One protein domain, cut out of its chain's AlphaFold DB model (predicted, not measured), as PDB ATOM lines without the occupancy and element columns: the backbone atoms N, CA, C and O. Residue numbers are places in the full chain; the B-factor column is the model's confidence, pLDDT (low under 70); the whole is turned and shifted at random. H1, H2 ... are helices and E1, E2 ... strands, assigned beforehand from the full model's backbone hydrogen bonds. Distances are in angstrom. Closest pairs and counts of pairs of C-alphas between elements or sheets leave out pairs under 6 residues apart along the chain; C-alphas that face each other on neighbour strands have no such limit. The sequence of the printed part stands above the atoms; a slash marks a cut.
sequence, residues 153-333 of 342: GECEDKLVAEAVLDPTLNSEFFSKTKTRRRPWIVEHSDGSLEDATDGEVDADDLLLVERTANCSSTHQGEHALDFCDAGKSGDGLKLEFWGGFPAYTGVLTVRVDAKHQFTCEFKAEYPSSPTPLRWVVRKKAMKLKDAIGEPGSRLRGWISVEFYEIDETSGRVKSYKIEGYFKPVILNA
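What this domain is: This is residues 153 to 333 of the 342 residues of an uncharacterized protein of Verrucomicrobiae bacterium Tous-C4TDCM (UniProt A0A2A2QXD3). Two twisted sheets lie face to face as a sandwich, their strands crossed at 61 degrees; the larger sheet is built on the long strands E11, E12 and E13, the other on E7 to E10. A small hairpin, E3 and E4, lies off to one side of the two sheets, joined to H1 by a short link of 9 residues and to E5 by a long link of 17 residues. The printed part has 181 residues, with one short helix and 14 strands in the order E1 E2 H1 E3 to E14; it is mostly strand, though under half of the residues are in named elements. The larger sheet is branched and mixed; the other, E10 E9 E8 E7 E14, is mixed too. The whole is compact, with a radius of gyration of the C-alphas of 17.0 A and spans of 49 by 45 by 28 A.

Where its parts are: E1, residues 153 to 156, begins at C-alpha 153 (0.690, -30.639, 56.752). E2 is residues 163 to 165, H1 172 to 175, E3 185 to 187, E4 193 to 195, E5 213 to 217 and E6 223 to 225. E7, residues 227 to 233, E8, 236 to 242, E9, 250 to 256, and E10, 262 to 268, measure 19.8, 19.9, 19.7 and 20.1 A. E11, residues 277 to 288, measures 31.2 A and bends by 60 degrees at residue 283; E12, 301 to 311, measures 32.1 A, and E13, 317 to 326, 28.7 A. E14, residues 330 to 332, ends at C-alpha 332 (23.634, -35.005, 39.294).

How they stand to each other: E11, E12 and E13 form a meander, each strand the antiparallel neighbour of the one before, with N 304 and O 285 at 2.9 A and N 322 and O 305 at 2.8 A. E1 and E2 lie on one side of E11, both parallel to it, with N 156 and O 279 at 2.8 A and N 288 and O 164 at 2.8 A. E5 is antiparallel to E13, with N 216 and O 323 at 2.8 A, and to E6, with N 217 and O 223 at 2.9 A. E6 runs on into E7 at 31 degrees. E7 to E10 form the second meander, for instance with N 254 and O 239 at 2.8 A; E14 is parallel to E7, with N 331 and O 230 at 2.8 A. H1, too short for an O i to N i+4 pair, only grazes the larger sheet with residues 172 to 174. In the hairpin E3 and E4, N 186 and O 194 are 2.8 A apart.

The domain as a whole: The C-alphas farthest apart, those of Asp 190 and Lys 259, are 51.2 A apart. The printed part has no cut; the links E4 to E5 and E11 to E12 are long. Mean pLDDT of the printed part is 83.5, with 43 residues under 70, among them 180 to 209.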
ATOM      1  N   GLY A 153       0.345 -29.308  56.272       59.31
ATOM      2  CA  GLY A 153       0.690 -30.639  56.752       59.31
ATOM      3  C   GLY A 153       1.532 -31.411  55.738       59.31
ATOM      4  O   GLY A 153       1.589 -31.088  54.552       59.31
ATOM      5  N   GLU A 154       2.211 -32.452  56.207       72.88
ATOM      6  CA  GLU A 154       3.032 -33.300  55.344       72.88
ATOM      7  C   GLU A 154       2.154 -34.099  54.368       72.88
ATOM      8  O   GLU A 154       1.046 -34.530  54.701       72.88
ATOM      9  N   CYS A 155       2.639 -34.290  53.139       87.25
ATOM     10  CA  CYS A 155       2.010 -35.213  52.204       87.25
ATOM     11  C   CYS A 155       2.291 -36.648  52.659       87.25
ATOM     12  O   CYS A 155       3.442 -37.059  52.787       87.25
ATOM     13  N   GLU A 156       1.231 -37.408  52.908       93.31
ATOM     14  CA  GLU A 156       1.298 -38.787  53.365       93.31
ATOM     15  C   GLU A 156       1.192 -39.754  52.180       93.31
ATOM     16  O   GLU A 156       0.166 -39.823  51.498       93.31
ATOM     17  N   ASP A 157       2.226 -40.568  51.986       95.06
ATOM     18  CA  ASP A 157       2.226 -41.677  51.037       95.06
ATOM     19  C   ASP A 157       2.612 -42.980  51.742       95.06
ATOM     20  O   ASP A 157       3.781 -43.250  52.008       95.06
ATOM     21  N   LYS A 158       1.601 -43.794  52.057       93.69
ATOM     22  CA  LYS A 158       1.761 -45.116  52.690       93.69
ATOM     23  C   LYS A 158       1.654 -46.274  51.698       93.69
ATOM     24  O   LYS A 158       1.600 -47.433  52.108       93.69
ATOM     25  N   LEU A 159       1.547 -45.987  50.402       93.12
ATOM     26  CA  LEU A 159       1.370 -47.019  49.390       93.12
ATOM     27  C   LEU A 159       2.725 -47.612  49.010       93.12
ATOM     28  O   LEU A 159       3.685 -46.885  48.766       93.12
ATOM     29  N   VAL A 160       2.781 -48.932  48.865       93.31
ATOM     30  CA  VAL A 160       3.915 -49.602  48.219       93.31
ATOM     31  C   VAL A 160       3.586 -49.721  46.735       93.31
ATOM     32  O   VAL A 160       2.600 -50.362  46.372       93.31
ATOM     33  N   ALA A 161       4.372 -49.070  45.881       95.81
ATOM     34  CA  ALA A 161       4.267 -49.208  44.432       95.81
ATOM     35  C   ALA A 161       5.653 -49.133  43.797       95.81
ATOM     36  O   ALA A 161       6.533 -48.431  44.295       95.81
ATOM     37  N   GLU A 162       5.809 -49.838  42.681       96.81
ATOM     38  CA  GLU A 162       7.053 -49.925  41.926       96.81
ATOM     39  C   GLU A 162       6.909 -49.232  40.570       96.81
ATOM     40  O   GLU A 162       5.851 -49.273  39.932       96.81
ATOM     41  N   ALA A 163       7.980 -48.581  40.129       96.62
ATOM     42  CA  ALA A 163       8.106 -48.046  38.791       96.62
ATOM     43  C   ALA A 163       8.363 -49.210  37.826       96.62
ATOM     44  O   ALA A 163       9.420 -49.841  37.833       96.62
ATOM     45  N   VAL A 164       7.366 -49.511  36.995       97.81
ATOM     46  CA  VAL A 164       7.405 -50.672  36.104       97.81
ATOM     47  C   VAL A 164       8.194 -50.325  34.848       97.81
ATOM     48  O   VAL A 164       7.825 -49.404  34.119       97.81
ATOM     49  N   LEU A 165       9.252 -51.081  34.557       97.06
ATOM     50  CA  LEU A 165       9.955 -50.966  33.282       97.06
ATOM     51  C   LEU A 165       9.076 -51.539  32.158       97.06
ATOM     52  O   LEU A 165       8.765 -52.727  32.133       97.06
ATOM     53  N   ASP A 166       8.683 -50.682  31.224       97.88
ATOM     54  CA  ASP A 166       7.844 -50.981  30.067       97.88
ATOM     55  C   ASP A 166       8.507 -50.401  28.803       97.88
ATOM     56  O   ASP A 166       8.192 -49.281  28.385       97.88
ATOM     57  N   PRO A 167       9.420 -51.146  28.148       96.88
ATOM     58  CA  PRO A 167      10.113 -50.677  26.944       96.88
ATOM     59  C   PRO A 167       9.168 -50.358  25.777       96.88
ATOM     60  O   PRO A 167       9.529 -49.603  24.865       96.88
ATOM     61  N   THR A 168       7.948 -50.910  25.807       97.38
ATOM     62  CA  THR A 168       6.909 -50.690  24.795       97.38
ATOM     63  C   THR A 168       6.151 -49.381  24.996       97.38
ATOM     64  O   THR A 168       5.468 -48.933  24.073       97.38
ATOM     65  N   LEU A 169       6.325 -48.718  26.149       97.56
ATOM     66  CA  LEU A 169       5.757 -47.403  26.421       97.56
ATOM     67  C   LEU A 169       6.143 -46.433  25.302       97.56
ATOM     68  O   LEU A 169       7.324 -46.229  24.993       97.56
ATOM     69  N   ASN A 170       5.135 -45.828  24.686       94.56
ATOM     70  CA  ASN A 170       5.320 -44.898  23.588       94.56
ATOM     71  C   ASN A 170       4.359 -43.718  23.722       94.56
ATOM     72  O   ASN A 170       3.240 -43.860  24.208       94.56
ATOM     73  N   SER A 171       4.817 -42.553  23.286       94.38
ATOM     74  CA  SER A 171       4.054 -41.311  23.278       94.38
ATOM     75  C   SER A 171       4.685 -40.370  22.265       94.38
ATOM     76  O   SER A 171       5.910 -40.262  22.206       94.38
ATOM     77  N   GLU A 172       3.869 -39.629  21.511       93.31
ATOM     78  CA  GLU A 172       4.381 -38.582  20.617       93.31
ATOM     79  C   GLU A 172       5.200 -37.523  21.367       93.31
ATOM     80  O   GLU A 172       6.046 -36.848  20.779       93.31
ATOM     81  N   PHE A 173       4.962 -37.369  22.674       92.94
ATOM     82  CA  PHE A 173       5.725 -36.464  23.521       92.94
ATOM     83  C   PHE A 173       7.215 -36.826  23.569       92.94
ATOM     84  O   PHE A 173       8.062 -35.936  23.595       92.94
ATOM     85  N   PHE A 174       7.556 -38.117  23.512       92.75
ATOM     86  CA  PHE A 174       8.945 -38.574  23.582       92.75
ATOM     87  C   PHE A 174       9.776 -38.156  22.367       92.75
ATOM     88  O   PHE A 174      10.980 -37.965  22.503       92.75
ATOM     89  N   SER A 175       9.148 -37.994  21.201       83.94
ATOM     90  CA  SER A 175       9.825 -37.636  19.950       83.94
ATOM     91  C   SER A 175       9.717 -36.153  19.587       83.94
ATOM     92  O   SER A 175      10.379 -35.710  18.653       83.94
ATOM     93  N   LYS A 176       8.875 -35.376  20.279       81.62
ATOM     94  CA  LYS A 176       8.645 -33.954  19.982       81.62
ATOM     95  C   LYS A 176       9.373 -33.067  20.985       81.62
ATOM     96  O   LYS A 176       9.043 -33.071  22.168       81.62
ATOM     97  N   THR A 177      10.301 -32.240  20.521       77.69
ATOM     98  CA  THR A 177      10.859 -31.153  21.335       77.69
ATOM     99  C   THR A 177       9.957 -29.937  21.190       77.69
ATOM    100  O   THR A 177       9.862 -29.346  20.118       77.69
ATOM    101  N   LYS A 178       9.240 -29.599  22.262       74.44
ATOM    102  CA  LYS A 178       8.525 -28.329  22.387       74.44
ATOM    103  C   LYS A 178       9.242 -27.520  23.447       74.44
ATOM    104  O   LYS A 178       9.552 -28.065  24.502       74.44
ATOM    105  N   THR A 179       9.468 -26.250  23.174       74.31
ATOM    106  CA  THR A 179      10.041 -25.327  24.142       74.31
ATOM    107  C   THR A 179       8.987 -24.315  24.581       74.31
ATOM    108  O   THR A 179       8.004 -24.079  23.868       74.31
ATOM    109  N   ARG A 180       9.136 -23.770  25.785       68.38
ATOM    110  CA  ARG A 180       8.334 -22.659  26.309       68.38
ATOM    111  C   ARG A 180       9.224 -21.760  27.160       68.38
ATOM    112  O   ARG A 180      10.263 -22.207  27.640       68.38
ATOM    113  N   ARG A 181       8.794 -20.513  27.355       68.69
ATOM    114  CA  ARG A 181       9.354 -19.667  28.410       68.69
ATOM    115  C   ARG A 181       9.082 -20.296  29.775       68.69
ATOM    116  O   ARG A 181       8.208 -21.163  29.912       68.69
ATOM    117  N   ARG A 182       9.865 -19.880  30.761       67.88
ATOM    118  CA  ARG A 182       9.711 -20.329  32.142       67.88
ATOM    119  C   ARG A 182       8.312 -19.943  32.663       67.88
ATOM    120  O   ARG A 182       7.794 -18.909  32.256       67.88
ATOM    121  N   PRO A 183       7.676 -20.756  33.525       58.72
ATOM    122  CA  PRO A 183       6.306 -20.519  34.001       58.72
ATOM    123  C   PRO A 183       6.046 -19.189  34.706       58.72
ATOM    124  O   PRO A 183       4.898 -18.760  34.770       58.72
ATOM    125  N   TRP A 184       7.082 -18.561  35.258       60.03
ATOM    126  CA  TRP A 184       6.982 -17.246  35.884       60.03
ATOM    127  C   TRP A 184       6.972 -16.094  34.879       60.03
ATOM    128  O   TRP A 184       6.634 -14.982  35.258       60.03
ATOM    129  N   ILE A 185       7.242 -16.363  33.599       64.75
ATOM    130  CA  ILE A 185       7.177 -15.354  32.546       64.75
ATOM    131  C   ILE A 185       5.771 -15.294  31.967       64.75
ATOM    132  O   ILE A 185       5.303 -16.216  31.290       64.75
ATOM    133  N   VAL A 186       5.104 -14.176  32.228       61.12
ATOM    134  CA  VAL A 186       3.791 -13.835  31.694       61.12
ATOM    135  C   VAL A 186       3.985 -13.085  30.382       61.12
ATOM    136  O   VAL A 186       4.670 -12.072  30.324       61.12
ATOM    137  N   GLU A 187       3.382 -13.595  29.310       66.81
ATOM    138  CA  GLU A 187       3.335 -12.915  28.015       66.81
ATOM    139  C   GLU A 187       1.976 -12.235  27.856       66.81
ATOM    140  O   GLU A 187       0.930 -12.893  27.833       66.81
ATOM    141  N   HIS A 188       1.999 -10.908  27.769       66.06
ATOM    142  CA  HIS A 188       0.814 -10.077  27.606       66.06
ATOM    143  C   HIS A 188       0.359 -10.038  26.146       66.06
ATOM    144  O   HIS A 188       1.090 -10.380  25.214       66.06
ATOM    145  N   SER A 189      -0.880  -9.604  25.919       62.72
ATOM    146  CA  SER A 189      -1.476  -9.557  24.575       62.72
ATOM    147  C   SER A 189      -0.799  -8.563  23.626       62.72
ATOM    148  O   SER A 189      -0.920  -8.708  22.409       62.72
ATOM    149  N   ASP A 190      -0.089  -7.573  24.165       57.66
ATOM    150  CA  ASP A 190       0.727  -6.615  23.415       57.66
ATOM    151  C   ASP A 190       2.144  -7.135  23.106       57.66
ATOM    152  O   ASP A 190       2.929  -6.440  22.461       57.66
ATOM    153  N   GLY A 191       2.458  -8.368  23.522       65.69
ATOM    154  CA  GLY A 191       3.757  -9.010  23.342       65.69
ATOM    155  C   GLY A 191       4.804  -8.608  24.381       65.69
ATOM    156  O   GLY A 191       5.946  -9.058  24.271       65.69
ATOM    157  N   SER A 192       4.449  -7.782  25.372       67.69
ATOM    158  CA  SER A 192       5.325  -7.516  26.512       67.69
ATOM    159  C   SER A 192       5.448  -8.751  27.408       67.69
ATOM    160  O   SER A 192       4.549  -9.596  27.474       67.69
ATOM    161  N   LEU A 193       6.602  -8.872  28.062       67.88
ATOM    162  CA  LEU A 193       6.896  -9.937  29.012       67.88
ATOM    163  C   LEU A 193       6.982  -9.341  30.415       67.88
ATOM    164  O   LEU A 193       7.480  -8.229  30.583       67.88
ATOM    165  N   GLU A 194       6.530 -10.103  31.397       64.81
ATOM    166  CA  GLU A 194       6.628  -9.785  32.820       64.81
ATOM    167  C   GLU A 194       7.148 -11.014  33.566       64.81
ATOM    168  O   GLU A 194       6.631 -12.114  33.362       64.81
ATOM    169  N   ASP A 195       8.142 -10.828  34.433       64.81
ATOM    170  CA  ASP A 195       8.505 -11.824  35.437       64.81
ATOM    171  C   ASP A 195       7.579 -11.665  36.647       64.81
ATOM    172  O   ASP A 195       7.574 -10.649  37.338       64.81
ATOM    173  N   ALA A 196       6.754 -12.677  36.899       54.16
ATOM    174  CA  ALA A 196       5.775 -12.674  37.979       54.16
ATOM    175  C   ALA A 196       6.377 -12.968  39.370       54.16
ATOM    176  O   ALA A 196       5.621 -13.160  40.328       54.16
ATOM    177  N   THR A 197       7.702 -13.058  39.493       53.88
ATOM    178  CA  THR A 197       8.418 -13.277  40.754       53.88
ATOM    179  C   THR A 197       9.116 -12.014  41.243       53.88
ATOM    180  O   THR A 197       8.865 -11.610  42.380       53.88
ATOM    181  N   ASP A 198       9.929 -11.367  40.405       54.19
ATOM    182  CA  ASP A 198      10.716 -10.180  40.771       54.19
ATOM    183  C   ASP A 198      10.406  -8.928  39.927       54.19
ATOM    184  O   ASP A 198      10.791  -7.821  40.310       54.19
ATOM    185  N   GLY A 199       9.610  -9.067  38.862       52.78
ATOM    186  CA  GLY A 199       9.094  -7.956  38.065       52.78
ATOM    187  C   GLY A 199      10.020  -7.458  36.956       52.78
ATOM    188  O   GLY A 199       9.609  -6.564  36.211       52.78
ATOM    189  N   GLU A 200      11.226  -8.012  36.803       58.91
ATOM    190  CA  GLU A 200      12.164  -7.648  35.735       58.91
ATOM    191  C   GLU A 200      12.381  -8.834  34.791       58.91
ATOM    192  O   GLU A 200      12.545  -9.957  35.231       58.91
ATOM    193  N   VAL A 201      12.365  -8.596  33.475       55.69
ATOM    194  CA  VAL A 201      12.635  -9.648  32.479       55.69
ATOM    195  C   VAL A 201      14.060  -9.503  31.974       55.69
ATOM    196  O   VAL A 201      14.403  -8.473  31.382       55.69
ATOM    197  N   ASP A 202      14.862 -10.547  32.134       61.06
ATOM    198  CA  ASP A 202      16.259 -10.566  31.707       61.06
ATOM    199  C   ASP A 202      16.537 -11.526  30.533       61.06
ATOM    200  O   ASP A 202      15.640 -12.085  29.900       61.06
ATOM    201  N   ALA A 203      17.815 -11.671  30.168       53.28
ATOM    202  CA  ALA A 203      18.238 -12.486  29.031       53.28
ATOM    203  C   ALA A 203      17.951 -13.991  29.202       53.28
ATOM    204  O   ALA A 203      17.723 -14.679  28.202       53.28
ATOM    205  N   ASP A 204      17.947 -14.502  30.431       59.19
ATOM    206  CA  ASP A 204      17.654 -15.900  30.738       59.19
ATOM    207  C   ASP A 204      16.144 -16.182  30.695       59.19
ATOM    208  O   ASP A 204      15.738 -17.287  30.316       59.19
ATOM    209  N   ASP A 205      15.298 -15.191  30.977       58.06
ATOM    210  CA  ASP A 205      13.835 -15.295  30.835       58.06
ATOM    211  C   ASP A 205      13.369 -15.363  29.381       58.06
ATOM    212  O   ASP A 205      12.311 -15.923  29.054       58.06
ATOM    213  N   LEU A 206      14.197 -14.840  28.474       60.31
ATOM    214  CA  LEU A 206      14.003 -14.969  27.034       60.31
ATOM    215  C   LEU A 206      14.329 -16.380  26.526       60.31
ATOM    216  O   LEU A 206      13.920 -16.735  25.414       60.31
ATOM    217  N   LEU A 207      15.040 -17.202  27.309       62.44
ATOM    218  CA  LEU A 207      15.405 -18.552  26.897       62.44
ATOM    219  C   LEU A 207      14.186 -19.474  26.896       62.44
ATOM    220  O   LEU A 207      13.476 -19.671  27.883       62.44
ATOM    221  N   LEU A 208      13.983 -20.122  25.752       65.00
ATOM    222  CA  LEU A 208      12.988 -21.170  25.617       65.00
ATOM    223  C   LEU A 208      13.553 -22.490  26.154       65.00
ATOM    224  O   LEU A 208      14.460 -23.081  25.568       65.00
ATOM    225  N   VAL A 209      12.970 -22.983  27.244       69.50
ATOM    226  CA  VAL A 209      13.353 -24.240  27.893       69.50
ATOM    227  C   VAL A 209      12.528 -25.392  27.318       69.50
ATOM    228  O   VAL A 209      11.340 -25.238  27.019       69.50
ATOM    229  N   GLU A 210      13.144 -26.563  27.131       80.44
ATOM    230  CA  GLU A 210      12.429 -27.774  26.715       80.44
ATOM    231  C   GLU A 210      11.352 -28.147  27.745       80.44
ATOM    232  O   GLU A 210      11.616 -28.249  28.941       80.44
ATOM    233  N   ARG A 211      10.141 -28.443  27.262       86.94
ATOM    234  CA  ARG A 211       9.107 -29.099  28.063       86.94
ATOM    235  C   ARG A 211       9.508 -30.546  28.319       86.94
ATOM    236  O   ARG A 211       9.479 -31.381  27.408       86.94
ATOM    237  N   THR A 212       9.865 -30.843  29.560       92.25
ATOM    238  CA  THR A 212      10.282 -32.176  30.008       92.25
ATOM    239  C   THR A 212       9.140 -32.983  30.622       92.25
ATOM    240  O   THR A 212       9.306 -34.182  30.837       92.25
ATOM    241  N   ALA A 213       7.955 -32.393  30.800       94.69
ATOM    242  CA  ALA A 213       6.721 -33.103  31.112       94.69
ATOM    243  C   ALA A 213       5.539 -32.657  30.235       94.69
ATOM    244  O   ALA A 213       5.519 -31.588  29.628       94.69
ATOM    245  N   ASN A 214       4.548 -33.534  30.140       94.44
ATOM    246  CA  ASN A 214       3.227 -33.249  29.597       94.44
ATOM    247  C   ASN A 214       2.203 -33.929  30.505       94.44
ATOM    248  O   ASN A 214       1.549 -34.898  30.103       94.44
ATOM    249  N   CYS A 215       2.165 -33.471  31.757       94.25
ATOM    250  CA  CYS A 215       1.231 -33.942  32.768       94.25
ATOM    251  C   CYS A 215       0.087 -32.940  32.951       94.25
ATOM    252  O   CYS A 215       0.300 -31.735  32.849       94.25
ATOM    253  N   SER A 216      -1.115 -33.441  33.225       92.12
ATOM    254  CA  SER A 216      -2.269 -32.643  33.648       92.12
ATOM    255  C   SER A 216      -2.490 -32.840  35.144       92.12
ATOM    256  O   SER A 216      -2.385 -33.966  35.636       92.12
ATOM    257  N   SER A 217      -2.774 -31.752  35.851       90.06
ATOM    258  CA  SER A 217      -3.168 -31.720  37.256       90.06
ATOM    259  C   SER A 217      -4.595 -31.199  37.360       90.06
ATOM    260  O   SER A 217      -4.930 -30.198  36.736       90.06
ATOM    261  N   THR A 218      -5.438 -31.848  38.166       91.25
ATOM    262  CA  THR A 218      -6.800 -31.359  38.463       91.25
ATOM    263  C   THR A 218      -6.876 -30.491  39.725       91.25
ATOM    264  O   THR A 218      -7.959 -30.024  40.093       91.25
ATOM    265  N   HIS A 219      -5.753 -30.292  40.418       87.25
ATOM    266  CA  HIS A 219      -5.663 -29.471  41.628       87.25
ATOM    267  C   HIS A 219      -5.857 -27.984  41.292       87.25
ATOM    268  O   HIS A 219      -5.280 -27.503  40.332       87.25
ATOM    269  N   GLN A 220      -6.708 -27.266  42.035       77.75
ATOM    270  CA  GLN A 220      -7.027 -25.842  41.786       77.75
ATOM    271  C   GLN A 220      -7.518 -25.504  40.355       77.75
ATOM    272  O   GLN A 220      -7.486 -24.349  39.937       77.75
ATOM    273  N   GLY A 221      -8.067 -26.489  39.638       78.88
ATOM    274  CA  GLY A 221      -8.480 -26.357  38.237       78.88
ATOM    275  C   GLY A 221      -7.512 -27.078  37.305       78.88
ATOM    276  O   GLY A 221      -6.355 -27.300  37.646       78.88
ATOM    277  N   GLU A 222      -7.995 -27.499  36.136       82.19
ATOM    278  CA  GLU A 222      -7.151 -28.257  35.212       82.19
ATOM    279  C   GLU A 222      -6.005 -27.391  34.672       82.19
ATOM    280  O   GLU A 222      -6.242 -26.352  34.052       82.19
ATOM    281  N   HIS A 223      -4.765 -27.820  34.906       79.44
ATOM    282  CA  HIS A 223      -3.564 -27.120  34.456       79.44
ATOM    283  C   HIS A 223      -2.430 -28.089  34.105       79.44
ATOM    284  O   HIS A 223      -2.390 -29.237  34.551       79.44
ATOM    285  N   ALA A 224      -1.491 -27.619  33.280       84.69
ATOM    286  CA  ALA A 224      -0.370 -28.423  32.815       84.69
ATOM    287  C   ALA A 224       0.842 -28.319  33.752       84.69
ATOM    288  O   ALA A 224       1.287 -27.219  34.082       84.69
ATOM    289  N   LEU A 225       1.427 -29.465  34.100       89.00
ATOM    290  CA  LEU A 225       2.785 -29.564  34.633       89.00
ATOM    291  C   LEU A 225       3.705 -29.919  33.460       89.00
ATOM    292  O   LEU A 225       3.782 -31.072  33.017       89.00
ATOM    293  N   ASP A 226       4.321 -28.880  32.902       87.75
ATOM    294  CA  ASP A 226       5.097 -28.928  31.658       87.75
ATOM    295  C   ASP A 226       6.575 -29.275  31.871       87.75
ATOM    296  O   ASP A 226       7.304 -29.550  30.910       87.75
ATOM    297  N   PHE A 227       7.012 -29.295  33.127       89.19
ATOM    298  CA  PHE A 227       8.393 -29.525  33.504       89.19
ATOM    299  C   PHE A 227       8.497 -30.695  34.476       89.19
ATOM    300  O   PHE A 227       7.663 -30.900  35.359       89.19
ATOM    301  N   CYS A 228       9.533 -31.492  34.260       93.31
ATOM    302  CA  CYS A 228      10.025 -32.508  35.165       93.31
ATOM    303  C   CYS A 228      11.544 -32.374  35.227       93.31
ATOM    304  O   CYS A 228      12.208 -32.457  34.190       93.31
ATOM    305  N   ASP A 229      12.080 -32.180  36.423       89.00
ATOM    306  CA  ASP A 229      13.514 -32.257  36.676       89.00
ATOM    307  C   ASP A 229      13.857 -33.634  37.232       89.00
ATOM    308  O   ASP A 229      13.083 -34.205  38.001       89.00
ATOM    309  N   ALA A 230      15.012 -34.173  36.845       88.38
ATOM    310  CA  ALA A 230      15.499 -35.462  37.317       88.38
ATOM    311  C   ALA A 230      16.887 -35.312  37.937       88.38
ATOM    312  O   ALA A 230      17.823 -34.895  37.261       88.38
ATOM    313  N   GLY A 231      17.030 -35.685  39.206       87.19
ATOM    314  CA  GLY A 231      18.303 -35.712  39.922       87.19
ATOM    315  C   GLY A 231      18.618 -37.117  40.419       87.19
ATOM    316  O   GLY A 231      17.794 -37.722  41.105       87.19
ATOM    317  N   LYS A 232      19.801 -37.637  40.095       82.12
ATOM    318  CA  LYS A 232      20.296 -38.921  40.602       82.12
ATOM    319  C   LYS A 232      21.180 -38.704  41.829       82.12
ATOM    320  O   LYS A 232      22.037 -37.823  41.816       82.12
ATOM    321  N   SER A 233      20.968 -39.504  42.872       75.75
ATOM    322  CA  SER A 233      21.811 -39.559  44.073       75.75
ATOM    323  C   SER A 233      22.019 -41.021  44.460       75.75
ATOM    324  O   SER A 233      21.069 -41.701  44.856       75.75
ATOM    325  N   GLY A 234      23.243 -41.529  44.284       77.81
ATOM    326  CA  GLY A 234      23.516 -42.969  44.343       77.81
ATOM    327  C   GLY A 234      22.657 -43.742  43.333       77.81
ATOM    328  O   GLY A 234      22.537 -43.338  42.177       77.81
ATOM    329  N   ASP A 235      22.009 -44.814  43.791       77.44
ATOM    330  CA  ASP A 235      21.052 -45.598  42.989       77.44
ATOM    331  C   ASP A 235      19.632 -45.000  42.976       77.44
ATOM    332  O   ASP A 235      18.738 -45.516  42.306       77.44
ATOM    333  N   GLY A 236      19.399 -43.924  43.733       86.12
ATOM    334  CA  GLY A 236      18.105 -43.262  43.839       86.12
ATOM    335  C   GLY A 236      17.896 -42.180  42.781       86.12
ATOM    336  O   GLY A 236      18.832 -41.508  42.339       86.12
ATOM    337  N   LEU A 237      16.634 -41.958  42.418       91.50
ATOM    338  CA  LEU A 237      16.207 -40.930  41.473       91.50
ATOM    339  C   LEU A 237      15.143 -40.037  42.115       91.50
ATOM    340  O   LEU A 237      14.096 -40.513  42.550       91.50
ATOM    341  N   LYS A 238      15.378 -38.726  42.121       94.69
ATOM    342  CA  LYS A 238      14.368 -37.715  42.435       94.69
ATOM    343  C   LYS A 238      13.822 -37.141  41.130       94.69
ATOM    344  O   LYS A 238      14.589 -36.628  40.323       94.69
ATOM    345  N   LEU A 239      12.507 -37.188  40.957       94.69
ATOM    346  CA  LEU A 239      11.773 -36.466  39.924       94.69
ATOM    347  C   LEU A 239      10.982 -35.331  40.571       94.69
ATOM    348  O   LEU A 239      10.352 -35.535  41.607       94.69
ATOM    349  N   GLU A 240      10.980 -34.150  39.972       94.19
ATOM    350  CA  GLU A 240      10.185 -33.016  40.446       94.19
ATOM    351  C   GLU A 240       9.347 -32.472  39.296       94.19
ATOM    352  O   GLU A 240       9.891 -31.954  38.328       94.19
ATOM    353  N   PHE A 241       8.029 -32.636  39.382       93.12
ATOM    354  CA  PHE A 241       7.068 -32.207  38.373       93.12
ATOM    355  C   PHE A 241       6.453 -30.879  38.783       93.12
ATOM    356  O   PHE A 241       5.930 -30.756  39.893       93.12
ATOM    357  N   TRP A 242       6.486 -29.911  37.877       87.75
ATOM    358  CA  TRP A 242       6.020 -28.556  38.137       87.75
ATOM    359  C   TRP A 242       5.587 -27.856  36.841       87.75
ATOM    360  O   TRP A 242       5.837 -28.318  35.724       87.75
ATOM    361  N   GLY A 243       4.873 -26.746  36.995       77.38
ATOM    362  CA  GLY A 243       4.283 -25.965  35.912       77.38
ATOM    363  C   GLY A 243       3.004 -25.277  36.385       77.38
ATOM    364  O   GLY A 243       2.698 -25.294  37.575       77.38
ATOM    365  N   GLY A 244       2.256 -24.690  35.453       67.62
ATOM    366  CA  GLY A 244       1.083 -23.875  35.766       67.62
ATOM    367  C   GLY A 244       1.429 -22.405  36.010       67.62
ATOM    368  O   GLY A 244       2.575 -21.992  35.849       67.62
ATOM    369  N   PHE A 245       0.415 -21.604  36.341       54.78
ATOM    370  CA  PHE A 245       0.597 -20.187  36.659       54.78
ATOM    371  C   PHE A 245       1.129 -20.013  38.095       54.78
ATOM    372  O   PHE A 245       0.692 -20.761  38.973       54.78
ATOM    373  N   PRO A 246       1.977 -19.000  38.368       52.25
ATOM    374  CA  PRO A 246       2.619 -18.791  39.673       52.25
ATOM    375  C   PRO A 246       1.658 -18.825  40.867       52.25
ATOM    376  O   PRO A 246       1.944 -19.477  41.866       52.25
ATOM    377  N   ALA A 247       0.474 -18.219  40.726       47.44
ATOM    378  CA  ALA A 247      -0.538 -18.126  41.783       47.44
ATOM    379  C   ALA A 247      -1.193 -19.467  42.187       47.44
ATOM    380  O   ALA A 247      -1.881 -19.518  43.208       47.44
ATOM    381  N   TYR A 248      -1.006 -20.532  41.401       54.28
ATOM    382  CA  TYR A 248      -1.610 -21.856  41.604       54.28
ATOM    383  C   TYR A 248      -0.562 -22.971  41.475       54.28
ATOM    384  O   TYR A 248      -0.815 -24.035  40.906       54.28
ATOM    385  N   THR A 249       0.660 -22.698  41.943       65.06
ATOM    386  CA  THR A 249       1.796 -23.607  41.779       65.06
ATOM    387  C   THR A 249       1.624 -24.854  42.641       65.06
ATOM    388  O   THR A 249       1.639 -24.789  43.871       65.06
ATOM    389  N   GLY A 250       1.512 -26.006  41.979       76.62
ATOM    390  CA  GLY A 250       1.646 -27.331  42.574       76.62
ATOM    391  C   GLY A 250       2.960 -27.988  42.152       76.62
ATOM    392  O   GLY A 250       3.357 -27.919  40.988       76.62
ATOM    393  N   VAL A 251       3.627 -28.658  43.088       87.69
ATOM    394  CA  VAL A 251       4.827 -29.457  42.829       87.69
ATOM    395  C   VAL A 251       4.599 -30.878  43.316       87.69
ATOM    396  O   VAL A 251       4.287 -31.109  44.485       87.69
ATOM    397  N   LEU A 252       4.791 -31.842  42.418       93.88
ATOM    398  CA  LEU A 252       4.834 -33.261  42.750       93.88
ATOM    399  C   LEU A 252       6.291 -33.722  42.737       93.88
ATOM    400  O   LEU A 252       6.917 -33.816  41.685       93.88
ATOM    401  N   THR A 253       6.826 -34.040  43.908       94.81
ATOM    402  CA  THR A 253       8.124 -34.701  44.049       94.81
ATOM    403  C   THR A 253       7.924 -36.208  44.103       94.81
ATOM    404  O   THR A 253       7.072 -36.704  44.837       94.81
ATOM    405  N   VAL A 254       8.733 -36.951  43.356       96.31
ATOM    406  CA  VAL A 254       8.733 -38.411  43.354       96.31
ATOM    407  C   VAL A 254      10.140 -38.908  43.621       96.31
ATOM    408  O   VAL A 254      11.084 -38.472  42.970       96.31
ATOM    409  N   ARG A 255      10.296 -39.810  44.587       95.50
ATOM    410  CA  ARG A 255      11.587 -40.425  44.911       95.50
ATOM    411  C   ARG A 255      11.496 -41.903  44.594       95.50
ATOM    412  O   ARG A 255      10.637 -42.571  45.152       95.50
ATOM    413  N   VAL A 256      12.341 -42.377  43.690       95.19
ATOM    414  CA  VAL A 256      12.460 -43.782  43.292       95.19
ATOM    415  C   VAL A 256      13.735 -44.339  43.915       95.19
ATOM    416  O   VAL A 256      14.792 -43.715  43.808       95.19
ATOM    417  N   ASP A 257      13.638 -45.483  44.583       92.88
ATOM    418  CA  ASP A 257      14.776 -46.163  45.198       92.88
ATOM    419  C   ASP A 257      15.438 -47.186  44.253       92.88
ATOM    420  O   ASP A 257      14.983 -47.432  43.133       92.88
ATOM    421  N   ALA A 258      16.509 -47.823  44.734       88.38
ATOM    422  CA  ALA A 258      17.262 -48.839  43.993       88.38
ATOM    423  C   ALA A 258      16.441 -50.095  43.630       88.38
ATOM    424  O   ALA A 258      16.822 -50.854  42.743       88.38
ATOM    425  N   LYS A 259      15.319 -50.340  44.320       89.75
ATOM    426  CA  LYS A 259      14.379 -51.440  44.043       89.75
ATOM    427  C   LYS A 259      13.215 -50.988  43.160       89.75
ATOM    428  O   LYS A 259      12.256 -51.733  42.991       89.75
ATOM    429  N   HIS A 260      13.296 -49.776  42.612       92.69
ATOM    430  CA  HIS A 260      12.247 -49.107  41.854       92.69
ATOM    431  C   HIS A 260      10.966 -48.836  42.650       92.69
ATOM    432  O   HIS A 260       9.961 -48.442  42.056       92.69
ATOM    433  N   GLN A 261      10.967 -48.988  43.975       96.19
ATOM    434  CA  GLN A 261       9.853 -48.519  44.789       96.19
ATOM    435  C   GLN A 261       9.878 -46.999  44.815       96.19
ATOM    436  O   GLN A 261      10.948 -46.391  44.848       96.19
ATOM    437  N   PHE A 262       8.705 -46.371  44.768       96.69
ATOM    438  CA  PHE A 262       8.648 -44.917  44.727       96.69
ATOM    439  C   PHE A 262       7.645 -44.309  45.694       96.69
ATOM    440  O   PHE A 262       6.560 -44.848  45.921       96.69
ATOM    441  N   THR A 263       8.004 -43.148  46.236       96.50
ATOM    442  CA  THR A 263       7.159 -42.316  47.098       96.50
ATOM    443  C   THR A 263       6.843 -40.992  46.423       96.50
ATOM    444  O   THR A 263       7.646 -40.470  45.648       96.50
ATOM    445  N   CYS A 264       5.664 -40.456  46.708       96.44
ATOM    446  CA  CYS A 264       5.176 -39.196  46.175       96.44
ATOM    447  C   CYS A 264       4.961 -38.186  47.305       96.44
ATOM    448  O   CYS A 264       4.394 -38.507  48.343       96.44
ATOM    449  N   GLU A 265       5.374 -36.947  47.071       94.19
ATOM    450  CA  GLU A 265       5.168 -35.811  47.961       94.19
ATOM    451  C   GLU A 265       4.594 -34.664  47.127       94.19
ATOM    452  O   GLU A 265       5.254 -34.166  46.214       94.19
ATOM    453  N   PHE A 266       3.359 -34.262  47.416       92.06
ATOM    454  CA  PHE A 266       2.714 -33.125  46.766       92.06
ATOM    455  C   PHE A 266       2.726 -31.903  47.682       92.06
ATOM    456  O   PHE A 266       2.446 -32.011  48.876       92.06
ATOM    457  N   LYS A 267       3.032 -30.740  47.107       86.38
ATOM    458  CA  LYS A 267       2.952 -29.429  47.756       86.38
ATOM    459  C   LYS A 267       2.262 -28.457  46.820       86.38
ATOM    460  O   LYS A 267       2.454 -28.544  45.611       86.38
ATOM    461  N   ALA A 268       1.502 -27.524  47.374       80.69
ATOM    462  CA  ALA A 268       0.922 -26.446  46.594       80.69
ATOM    463  C   ALA A 268       0.871 -25.139  47.376       80.69
ATOM    464  O   ALA A 268       0.806 -25.139  48.608       80.69
ATOM    465  N   GLU A 269       0.858 -24.040  46.635       71.38
ATOM    466  CA  GLU A 269       0.628 -22.697  47.149       71.38
ATOM    467  C   GLU A 269      -0.828 -22.277  46.912       71.38
ATOM    468  O   GLU A 269      -1.490 -22.725  45.973       71.38
ATOM    469  N   TYR A 270      -1.360 -21.440  47.805       69.88
ATOM    470  CA  TYR A 270      -2.709 -20.888  47.694       69.88
ATOM    471  C   TYR A 270      -2.632 -19.364  47.823       69.88
ATOM    472  O   TYR A 270      -1.973 -18.879  48.747       69.88
ATOM    473  N   PRO A 271      -3.359 -18.599  46.984       58.31
ATOM    474  CA  PRO A 271      -3.371 -17.133  47.046       58.31
ATOM    475  C   PRO A 271      -3.851 -16.565  48.391       58.31
ATOM    476  O   PRO A 271      -3.498 -15.454  48.776       58.31
ATOM    477  N   SER A 272      -4.684 -17.316  49.113       63.03
ATOM    478  CA  SER A 272      -5.156 -16.990  50.459       63.03
ATOM    479  C   SER A 272      -4.726 -18.090  51.416       63.03
ATOM    480  O   SER A 272      -4.840 -19.254  51.041       63.03
ATOM    481  N   SER A 273      -4.319 -17.738  52.643       54.28
ATOM    482  CA  SER A 273      -3.930 -18.722  53.668       54.28
ATOM    483  C   SER A 273      -5.029 -19.771  53.840       54.28
ATOM    484  O   SER A 273      -6.089 -19.435  54.377       54.28
ATOM    485  N   PRO A 274      -4.828 -21.012  53.371       63.91
ATOM    486  CA  PRO A 274      -5.810 -22.047  53.589       63.91
ATOM    487  C   PRO A 274      -5.772 -22.428  55.074       63.91
ATOM    488  O   PRO A 274      -4.784 -22.200  55.781       63.91
ATOM    489  N   THR A 275      -6.868 -22.991  55.572       72.06
ATOM    490  CA  THR A 275      -6.838 -23.763  56.818       72.06
ATOM    491  C   THR A 275      -5.759 -24.848  56.720       72.06
ATOM    492  O   THR A 275      -5.353 -25.182  55.608       72.06
ATOM    493  N   PRO A 276      -5.265 -25.415  57.834       83.06
ATOM    494  CA  PRO A 276      -4.282 -26.489  57.762       83.06
ATOM    495  C   PRO A 276      -4.747 -27.597  56.807       83.06
ATOM    496  O   PRO A 276      -5.824 -28.172  56.984       83.06
ATOM    497  N   LEU A 277      -3.964 -27.827  55.750       85.56
ATOM    498  CA  LEU A 277      -4.248 -28.815  54.714       85.56
ATOM    499  C   LEU A 277      -3.295 -29.990  54.858       85.56
ATOM    500  O   LEU A 277      -2.101 -29.794  55.076       85.56
ATOM    501  N   ARG A 278      -3.805 -31.200  54.650       89.12
ATOM    502  CA  ARG A 278      -3.000 -32.417  54.552       89.12
ATOM    503  C   ARG A 278      -3.288 -33.139  53.249       89.12
ATOM    504  O   ARG A 278      -4.447 -33.252  52.841       89.12
ATOM    505  N   TRP A 279      -2.246 -33.680  52.624       92.50
ATOM    506  CA  TRP A 279      -2.381 -34.475  51.404       92.50
ATOM    507  C   TRP A 279      -2.185 -35.955  51.687       92.50
ATOM    508  O   TRP A 279      -1.309 -36.321  52.460       92.50
ATOM    509  N   VAL A 280      -2.983 -36.814  51.053       95.44
ATOM    510  CA  VAL A 280      -2.873 -38.273  51.213       95.44
ATOM    511  C   VAL A 280      -2.905 -38.940  49.851       95.44
ATOM    512  O   VAL A 280      -3.919 -38.867  49.157       95.44
ATOM    513  N   VAL A 281      -1.834 -39.629  49.472       97.44
ATOM    514  CA  VAL A 281      -1.784 -40.402  48.227       97.44
ATOM    515  C   VAL A 281      -2.705 -41.619  48.341       97.44
ATOM    516  O   VAL A 281      -2.673 -42.370  49.316       97.44
ATOM    517  N   ARG A 282      -3.571 -41.805  47.342       97.50
ATOM    518  CA  ARG A 282      -4.616 -42.845  47.322       97.50
ATOM    519  C   ARG A 282      -4.392 -43.895  46.257       97.50
ATOM    520  O   ARG A 282      -4.759 -45.051  46.455       97.50
ATOM    521  N   LYS A 283      -3.781 -43.499  45.146       98.06
ATOM    522  CA  LYS A 283      -3.404 -44.401  44.067       98.06
ATOM    523  C   LYS A 283      -2.205 -43.819  43.348       98.06
ATOM    524  O   LYS A 283      -2.159 -42.617  43.108       98.06
ATOM    525  N   LYS A 284      -1.248 -44.668  42.995       98.38
ATOM    526  CA  LYS A 284      -0.085 -44.256  42.216       98.38
ATOM    527  C   LYS A 284       0.353 -45.366  41.278       98.38
ATOM    528  O   LYS A 284       0.253 -46.545  41.618       98.38
ATOM    529  N   ALA A 285       0.810 -44.982  40.099       98.62
ATOM    530  CA  ALA A 285       1.390 -45.876  39.114       98.62
ATOM    531  C   ALA A 285       2.461 -45.122  38.328       98.62
ATOM    532  O   ALA A 285       2.279 -43.957  37.974       98.62
ATOM    533  N   MET A 286       3.562 -45.804  38.034       98.50
ATOM    534  CA  MET A 286       4.626 -45.268  37.201       98.50
ATOM    535  C   MET A 286       5.095 -46.336  36.226       98.50
ATOM    536  O   MET A 286       5.228 -47.507  36.581       98.50
ATOM    537  N   LYS A 287       5.358 -45.906  34.995       98.56
ATOM    538  CA  LYS A 287       6.023 -46.706  33.978       98.56
ATOM    539  C   LYS A 287       7.268 -45.986  33.500       98.56
ATOM    540  O   LYS A 287       7.203 -44.800  33.177       98.56
ATOM    541  N   LEU A 288       8.367 -46.711  33.394       97.81
ATOM    542  CA  LEU A 288       9.603 -46.227  32.798       97.81
ATOM    543  C   LEU A 288       9.787 -46.913  31.455       97.81
ATOM    544  O   LEU A 288       9.700 -48.131  31.366       97.81
ATOM    545  N   LYS A 289      10.032 -46.142  30.400       97.62
ATOM    546  CA  LYS A 289      10.413 -46.708  29.104       97.62
ATOM    547  C   LYS A 289      11.849 -47.222  29.136       97.62
ATOM    548  O   LYS A 289      12.157 -48.248  28.536       97.62
ATOM    549  N   ASP A 290      12.707 -46.471  29.811       91.81
ATOM    550  CA  ASP A 290      14.142 -46.696  29.892       91.81
ATOM    551  C   ASP A 290      14.514 -47.090  31.321       91.81
ATOM    552  O   ASP A 290      13.880 -46.638  32.276       91.81
ATOM    553  N   ALA A 291      15.556 -47.906  31.477       92.50
ATOM    554  CA  ALA A 291      16.174 -48.077  32.788       92.50
ATOM    555  C   ALA A 291      16.721 -46.727  33.287       92.50
ATOM    556  O   ALA A 291      17.098 -45.869  32.482       92.50
ATOM    557  N   ILE A 292      16.778 -46.539  34.608       91.38
ATOM    558  CA  ILE A 292      17.362 -45.333  35.207       91.38
ATOM    559  C   ILE A 292      18.862 -45.329  34.889       91.38
ATOM    560  O   ILE A 292      19.625 -46.126  35.430       91.38
ATOM    561  N   GLY A 293      19.261 -44.462  33.960       86.81
ATOM    562  CA  GLY A 293      20.635 -44.370  33.478       86.81
ATOM    563  C   GLY A 293      21.531 -43.492  34.347       86.81
ATOM    564  O   GLY A 293      21.194 -43.109  35.470       86.81
ATOM    565  N   GLU A 294      22.695 -43.159  33.799       86.31
ATOM    566  CA  GLU A 294      23.631 -42.206  34.393       86.31
ATOM    567  C   GLU A 294      23.236 -40.750  34.101       86.31
ATOM    568  O   GLU A 294      22.469 -40.490  33.162       86.31
ATOM    569  N   PRO A 295      23.747 -39.780  34.876       84.25
ATOM    570  CA  PRO A 295      23.617 -38.363  34.562       84.25
ATOM    571  C   PRO A 295      23.993 -38.058  33.101       84.25
ATOM    572  O   PRO A 295      24.941 -38.612  32.550       84.25
ATOM    573  N   GLY A 296      23.211 -37.199  32.449       75.31
ATOM    574  CA  GLY A 296      23.268 -36.906  31.014       75.31
ATOM    575  C   GLY A 296      22.362 -37.795  30.156       75.31
ATOM    576  O   GLY A 296      22.034 -37.426  29.027       75.31
ATOM    577  N   SER A 297      21.897 -38.937  30.673       84.06
ATOM    578  CA  SER A 297      20.958 -39.793  29.943       84.06
ATOM    579  C   SER A 297      19.532 -39.233  29.950       84.06
ATOM    580  O   SER A 297      19.097 -38.539  30.873       84.06
ATOM    581  N   ARG A 298      18.788 -39.535  28.881       91.38
ATOM    582  CA  ARG A 298      17.377 -39.169  28.741       91.38
ATOM    583  C   ARG A 298      16.516 -40.274  29.344       91.38
ATOM    584  O   ARG A 298      16.509 -41.387  28.824       91.38
ATOM    585  N   LEU A 299      15.757 -39.949  30.384       95.38
ATOM    586  CA  LEU A 299      14.754 -40.846  30.950       95.38
ATOM    587  C   LEU A 299      13.411 -40.565  30.290       95.38
ATOM    588  O   LEU A 299      13.053 -39.403  30.155       95.38
ATOM    589  N   ARG A 300      12.647 -41.591  29.913       98.00
ATOM    590  CA  ARG A 300      11.261 -41.437  29.451       98.00
ATOM    591  C   ARG A 300      10.326 -42.269  30.307       98.00
ATOM    592  O   ARG A 300      10.633 -43.411  30.644       98.00
ATOM    593  N   GLY A 301       9.157 -41.725  30.606       98.31
ATOM    594  CA  GLY A 301       8.185 -42.435  31.420       98.31
ATOM    595  C   GLY A 301       6.796 -41.827  31.404       98.31
ATOM    596  O   GLY A 301       6.504 -40.864  30.691       98.31
ATOM    597  N   TRP A 302       5.934 -42.454  32.188       98.69
ATOM    598  CA  TRP A 302       4.570 -42.042  32.454       98.69
ATOM    599  C   TRP A 302       4.280 -42.195  33.944       98.69
ATOM    600  O   TRP A 302       4.745 -43.147  34.573       98.69
ATOM    601  N   ILE A 303       3.508 -41.270  34.502       98.75
ATOM    602  CA  ILE A 303       3.103 -41.279  35.904       98.75
ATOM    603  C   ILE A 303       1.614 -40.968  36.034       98.75
ATOM    604  O   ILE A 303       1.064 -40.197  35.250       98.75
ATOM    605  N   SER A 304       0.977 -41.552  37.047       98.56
ATOM    606  CA  SER A 304      -0.362 -41.196  37.509       98.56
ATOM    607  C   SER A 304      -0.401 -41.259  39.030       98.56
ATOM    608  O   SER A 304      -0.026 -42.277  39.613       98.56
ATOM    609  N   VAL A 305      -0.833 -40.176  39.669       98.50
ATOM    610  CA  VAL A 305      -0.971 -40.051  41.123       98.50
ATOM    611  C   VAL A 305      -2.336 -39.450  41.423       98.50
ATOM    612  O   VAL A 305      -2.643 -38.346  40.987       98.50
ATOM    613  N   GLU A 306      -3.155 -40.169  42.182       98.31
ATOM    614  CA  GLU A 306      -4.409 -39.676  42.748       98.31
ATOM    615  C   GLU A 306      -4.209 -39.450  44.248       98.31
ATOM    616  O   GLU A 306      -3.698 -40.325  44.957       98.31
ATOM    617  N   PHE A 307      -4.619 -38.287  44.744       96.50
ATOM    618  CA  PHE A 307      -4.437 -37.900  46.138       96.50
ATOM    619  C   PHE A 307      -5.632 -37.109  46.663       96.50
ATOM    620  O   PHE A 307      -6.374 -36.475  45.910       96.50
ATOM    621  N   TYR A 308      -5.817 -37.162  47.977       95.38
ATOM    622  CA  TYR A 308      -6.762 -36.314  48.681       95.38
ATOM    623  C   TYR A 308      -6.090 -35.051  49.190       95.38
ATOM    624  O   TYR A 308      -4.935 -35.087  49.597       95.38
ATOM    625  N   GLU A 309      -6.852 -33.966  49.208       92.12
ATOM    626  CA  GLU A 309      -6.627 -32.780  50.030       92.12
ATOM    627  C   GLU A 309      -7.669 -32.813  51.140       92.12
ATOM    628  O   GLU A 309      -8.873 -32.889  50.872       92.12
ATOM    629  N   ILE A 310      -7.195 -32.801  52.377       91.06
ATOM    630  CA  ILE A 310      -8.015 -32.820  53.576       91.06
ATOM    631  C   ILE A 310      -7.818 -31.479  54.265       91.06
ATOM    632  O   ILE A 310      -6.710 -31.150  54.677       91.06
ATOM    633  N   ASP A 311      -8.900 -30.724  54.388       88.31
ATOM    634  CA  ASP A 311      -8.958 -29.555  55.253       88.31
ATOM    635  C   ASP A 311      -9.123 -30.035  56.697       88.31
ATOM    636  O   ASP A 311     -10.165 -30.582  57.060       88.31
ATOM    637  N   GLU A 312      -8.094 -29.858  57.522       86.06
ATOM    638  CA  GLU A 312      -8.085 -30.364  58.897       86.06
ATOM    639  C   GLU A 312      -9.007 -29.568  59.829       86.06
ATOM    640  O   GLU A 312      -9.368 -30.056  60.898       86.06
ATOM    641  N   THR A 313      -9.441 -28.371  59.421       86.81
ATOM    642  CA  THR A 313     -10.394 -27.567  60.198       86.81
ATOM    643  C   THR A 313     -11.831 -27.986  59.919       86.81
ATOM    644  O   THR A 313     -12.610 -28.187  60.849       86.81
ATOM    645  N   SER A 314     -12.207 -28.111  58.643       89.00
ATOM    646  CA  SER A 314     -13.588 -28.452  58.268       89.00
ATOM    647  C   SER A 314     -13.840 -29.956  58.125       89.00
ATOM    648  O   SER A 314     -14.992 -30.382  58.057       89.00
ATOM    649  N   GLY A 315     -12.782 -30.766  58.032       88.31
ATOM    650  CA  GLY A 315     -12.855 -32.184  57.678       88.31
ATOM    651  C   GLY A 315     -13.226 -32.432  56.211       88.31
ATOM    652  O   GLY A 315     -13.445 -33.579  55.816       88.31
ATOM    653  N   ARG A 316     -13.331 -31.380  55.387       90.56
ATOM    654  CA  ARG A 316     -13.680 -31.506  53.971       90.56
ATOM    655  C   ARG A 316     -12.562 -32.224  53.224       90.56
ATOM    656  O   ARG A 316     -11.398 -31.852  53.318       90.56
ATOM    657  N   VAL A 317     -12.951 -33.202  52.412       93.81
ATOM    658  CA  VAL A 317     -12.039 -33.961  51.554       93.81
ATOM    659  C   VAL A 317     -12.336 -33.655  50.093       93.81
ATOM    660  O   VAL A 317     -13.492 -33.686  49.664       93.81
ATOM    661  N   LYS A 318     -11.291 -33.375  49.317       92.44
ATOM    662  CA  LYS A 318     -11.341 -33.293  47.853       92.44
ATOM    663  C   LYS A 318     -10.343 -34.271  47.254       92.44
ATOM    664  O   LYS A 318      -9.351 -34.601  47.893       92.44
ATOM    665  N   SER A 319     -10.611 -34.728  46.036       95.19
ATOM    666  CA  SER A 319      -9.752 -35.666  45.314       95.19
ATOM    667  C   SER A 319      -9.193 -35.011  44.067       95.19
ATOM    668  O   SER A 319      -9.941 -34.393  43.309       95.19
ATOM    669  N   TYR A 320      -7.902 -35.213  43.835       95.25
ATOM    670  CA  TYR A 320      -7.188 -34.691  42.681       95.25
ATOM    671  C   TYR A 320      -6.340 -35.773  42.027       95.25
ATOM    672  O   TYR A 320      -6.078 -36.824  42.617       95.25
ATOM    673  N   LYS A 321      -5.936 -35.507  40.787       96.56
ATOM    674  CA  LYS A 321      -5.117 -36.397  39.977       96.56
ATOM    675  C   LYS A 321      -4.052 -35.594  39.246       96.56
ATOM    676  O   LYS A 321      -4.361 -34.547  38.684       96.56
ATOM    677  N   ILE A 322      -2.834 -36.124  39.231       96.94
ATOM    678  CA  ILE A 322      -1.747 -35.703  38.348       96.94
ATOM    679  C   ILE A 322      -1.397 -36.884  37.454       96.94
ATOM    680  O   ILE A 322      -1.130 -37.974  37.956       96.94
ATOM    681  N   GLU A 323      -1.400 -36.691  36.140       98.12
ATOM    682  CA  GLU A 323      -1.113 -37.769  35.194       98.12
ATOM    683  C   GLU A 323      -0.482 -37.268  33.902       98.12
ATOM    684  O   GLU A 323      -0.919 -36.271  33.331       98.12
ATOM    685  N   GLY A 324       0.501 -38.008  33.391       97.81
ATOM    686  CA  GLY A 324       1.022 -37.798  32.048       97.81
ATOM    687  C   GLY A 324       2.420 -38.348  31.829       97.81
ATOM    688  O   GLY A 324       2.908 -39.201  32.568       97.81
ATOM    689  N   TYR A 325       3.042 -37.881  30.749       98.31
ATOM    690  CA  TYR A 325       4.344 -38.358  30.285       98.31
ATOM    691  C   TYR A 325       5.468 -37.406  30.686       98.31
ATOM    692  O   TYR A 325       5.259 -36.196  30.778       98.31
ATOM    693  N   PHE A 326       6.674 -37.943  30.849       97.75
ATOM    694  CA  PHE A 326       7.879 -37.174  31.150       97.75
ATOM    695  C   PHE A 326       9.087 -37.666  30.355       97.75
ATOM    696  O   PHE A 326       9.149 -38.828  29.948       97.75
ATOM    697  N   LYS A 327      10.023 -36.748  30.094       96.81
ATOM    698  CA  LYS A 327      11.265 -36.987  29.356       96.81
ATOM    699  C   LYS A 327      12.482 -36.170  29.856       96.81
ATOM    700  O   LYS A 327      13.157 -35.536  29.042       96.81
ATOM    701  N   PRO A 328      12.765 -36.095  31.164       93.81
ATOM    702  CA  PRO A 328      13.866 -35.290  31.678       93.81
ATOM    703  C   PRO A 328      15.230 -35.846  31.255       93.81
ATOM    704  O   PRO A 328      15.384 -37.041  30.984       93.81
ATOM    705  N   VAL A 329      16.235 -34.973  31.225       85.69
ATOM    706  CA  VAL A 329      17.639 -35.397  31.294       85.69
ATOM    707  C   VAL A 329      17.969 -35.627  32.764       85.69
ATOM    708  O   VAL A 329      17.661 -34.776  33.594       85.69
ATOM    709  N   ILE A 330      18.570 -36.769  33.091       84.00
ATOM    710  CA  ILE A 330      19.026 -37.054  34.453       84.00
ATOM    711  C   ILE A 330      20.232 -36.164  34.754       84.00
ATOM    712  O   ILE A 330      21.200 -36.151  34.000       84.00
ATOM    713  N   LEU A 331      20.191 -35.433  35.861       78.44
ATOM    714  CA  LEU A 331      21.281 -34.595  36.349       78.44
ATOM    715  C   LEU A 331      21.898 -35.210  37.605       78.44
ATOM    716  O   LEU A 331      21.279 -36.031  38.283       78.44
ATOM    717  N   ASN A 332      23.109 -34.775  37.951       72.75
ATOM    718  CA  ASN A 332      23.634 -35.005  39.294       72.75
ATOM    719  C   ASN A 332      22.745 -34.261  40.290       72.75
ATOM    720  O   ASN A 332      22.536 -33.053  40.142       72.75
ATOM    721  N   ALA A 333      22.225 -34.954  41.302       62.41
ATOM    722  CA  ALA A 333      21.626 -34.249  42.422       62.41
ATOM    723  C   ALA A 333      22.712 -33.377  43.083       62.41
ATOM    724  O   ALA A 333      23.852 -33.830  43.221       62.41
TER     725      ALA A 333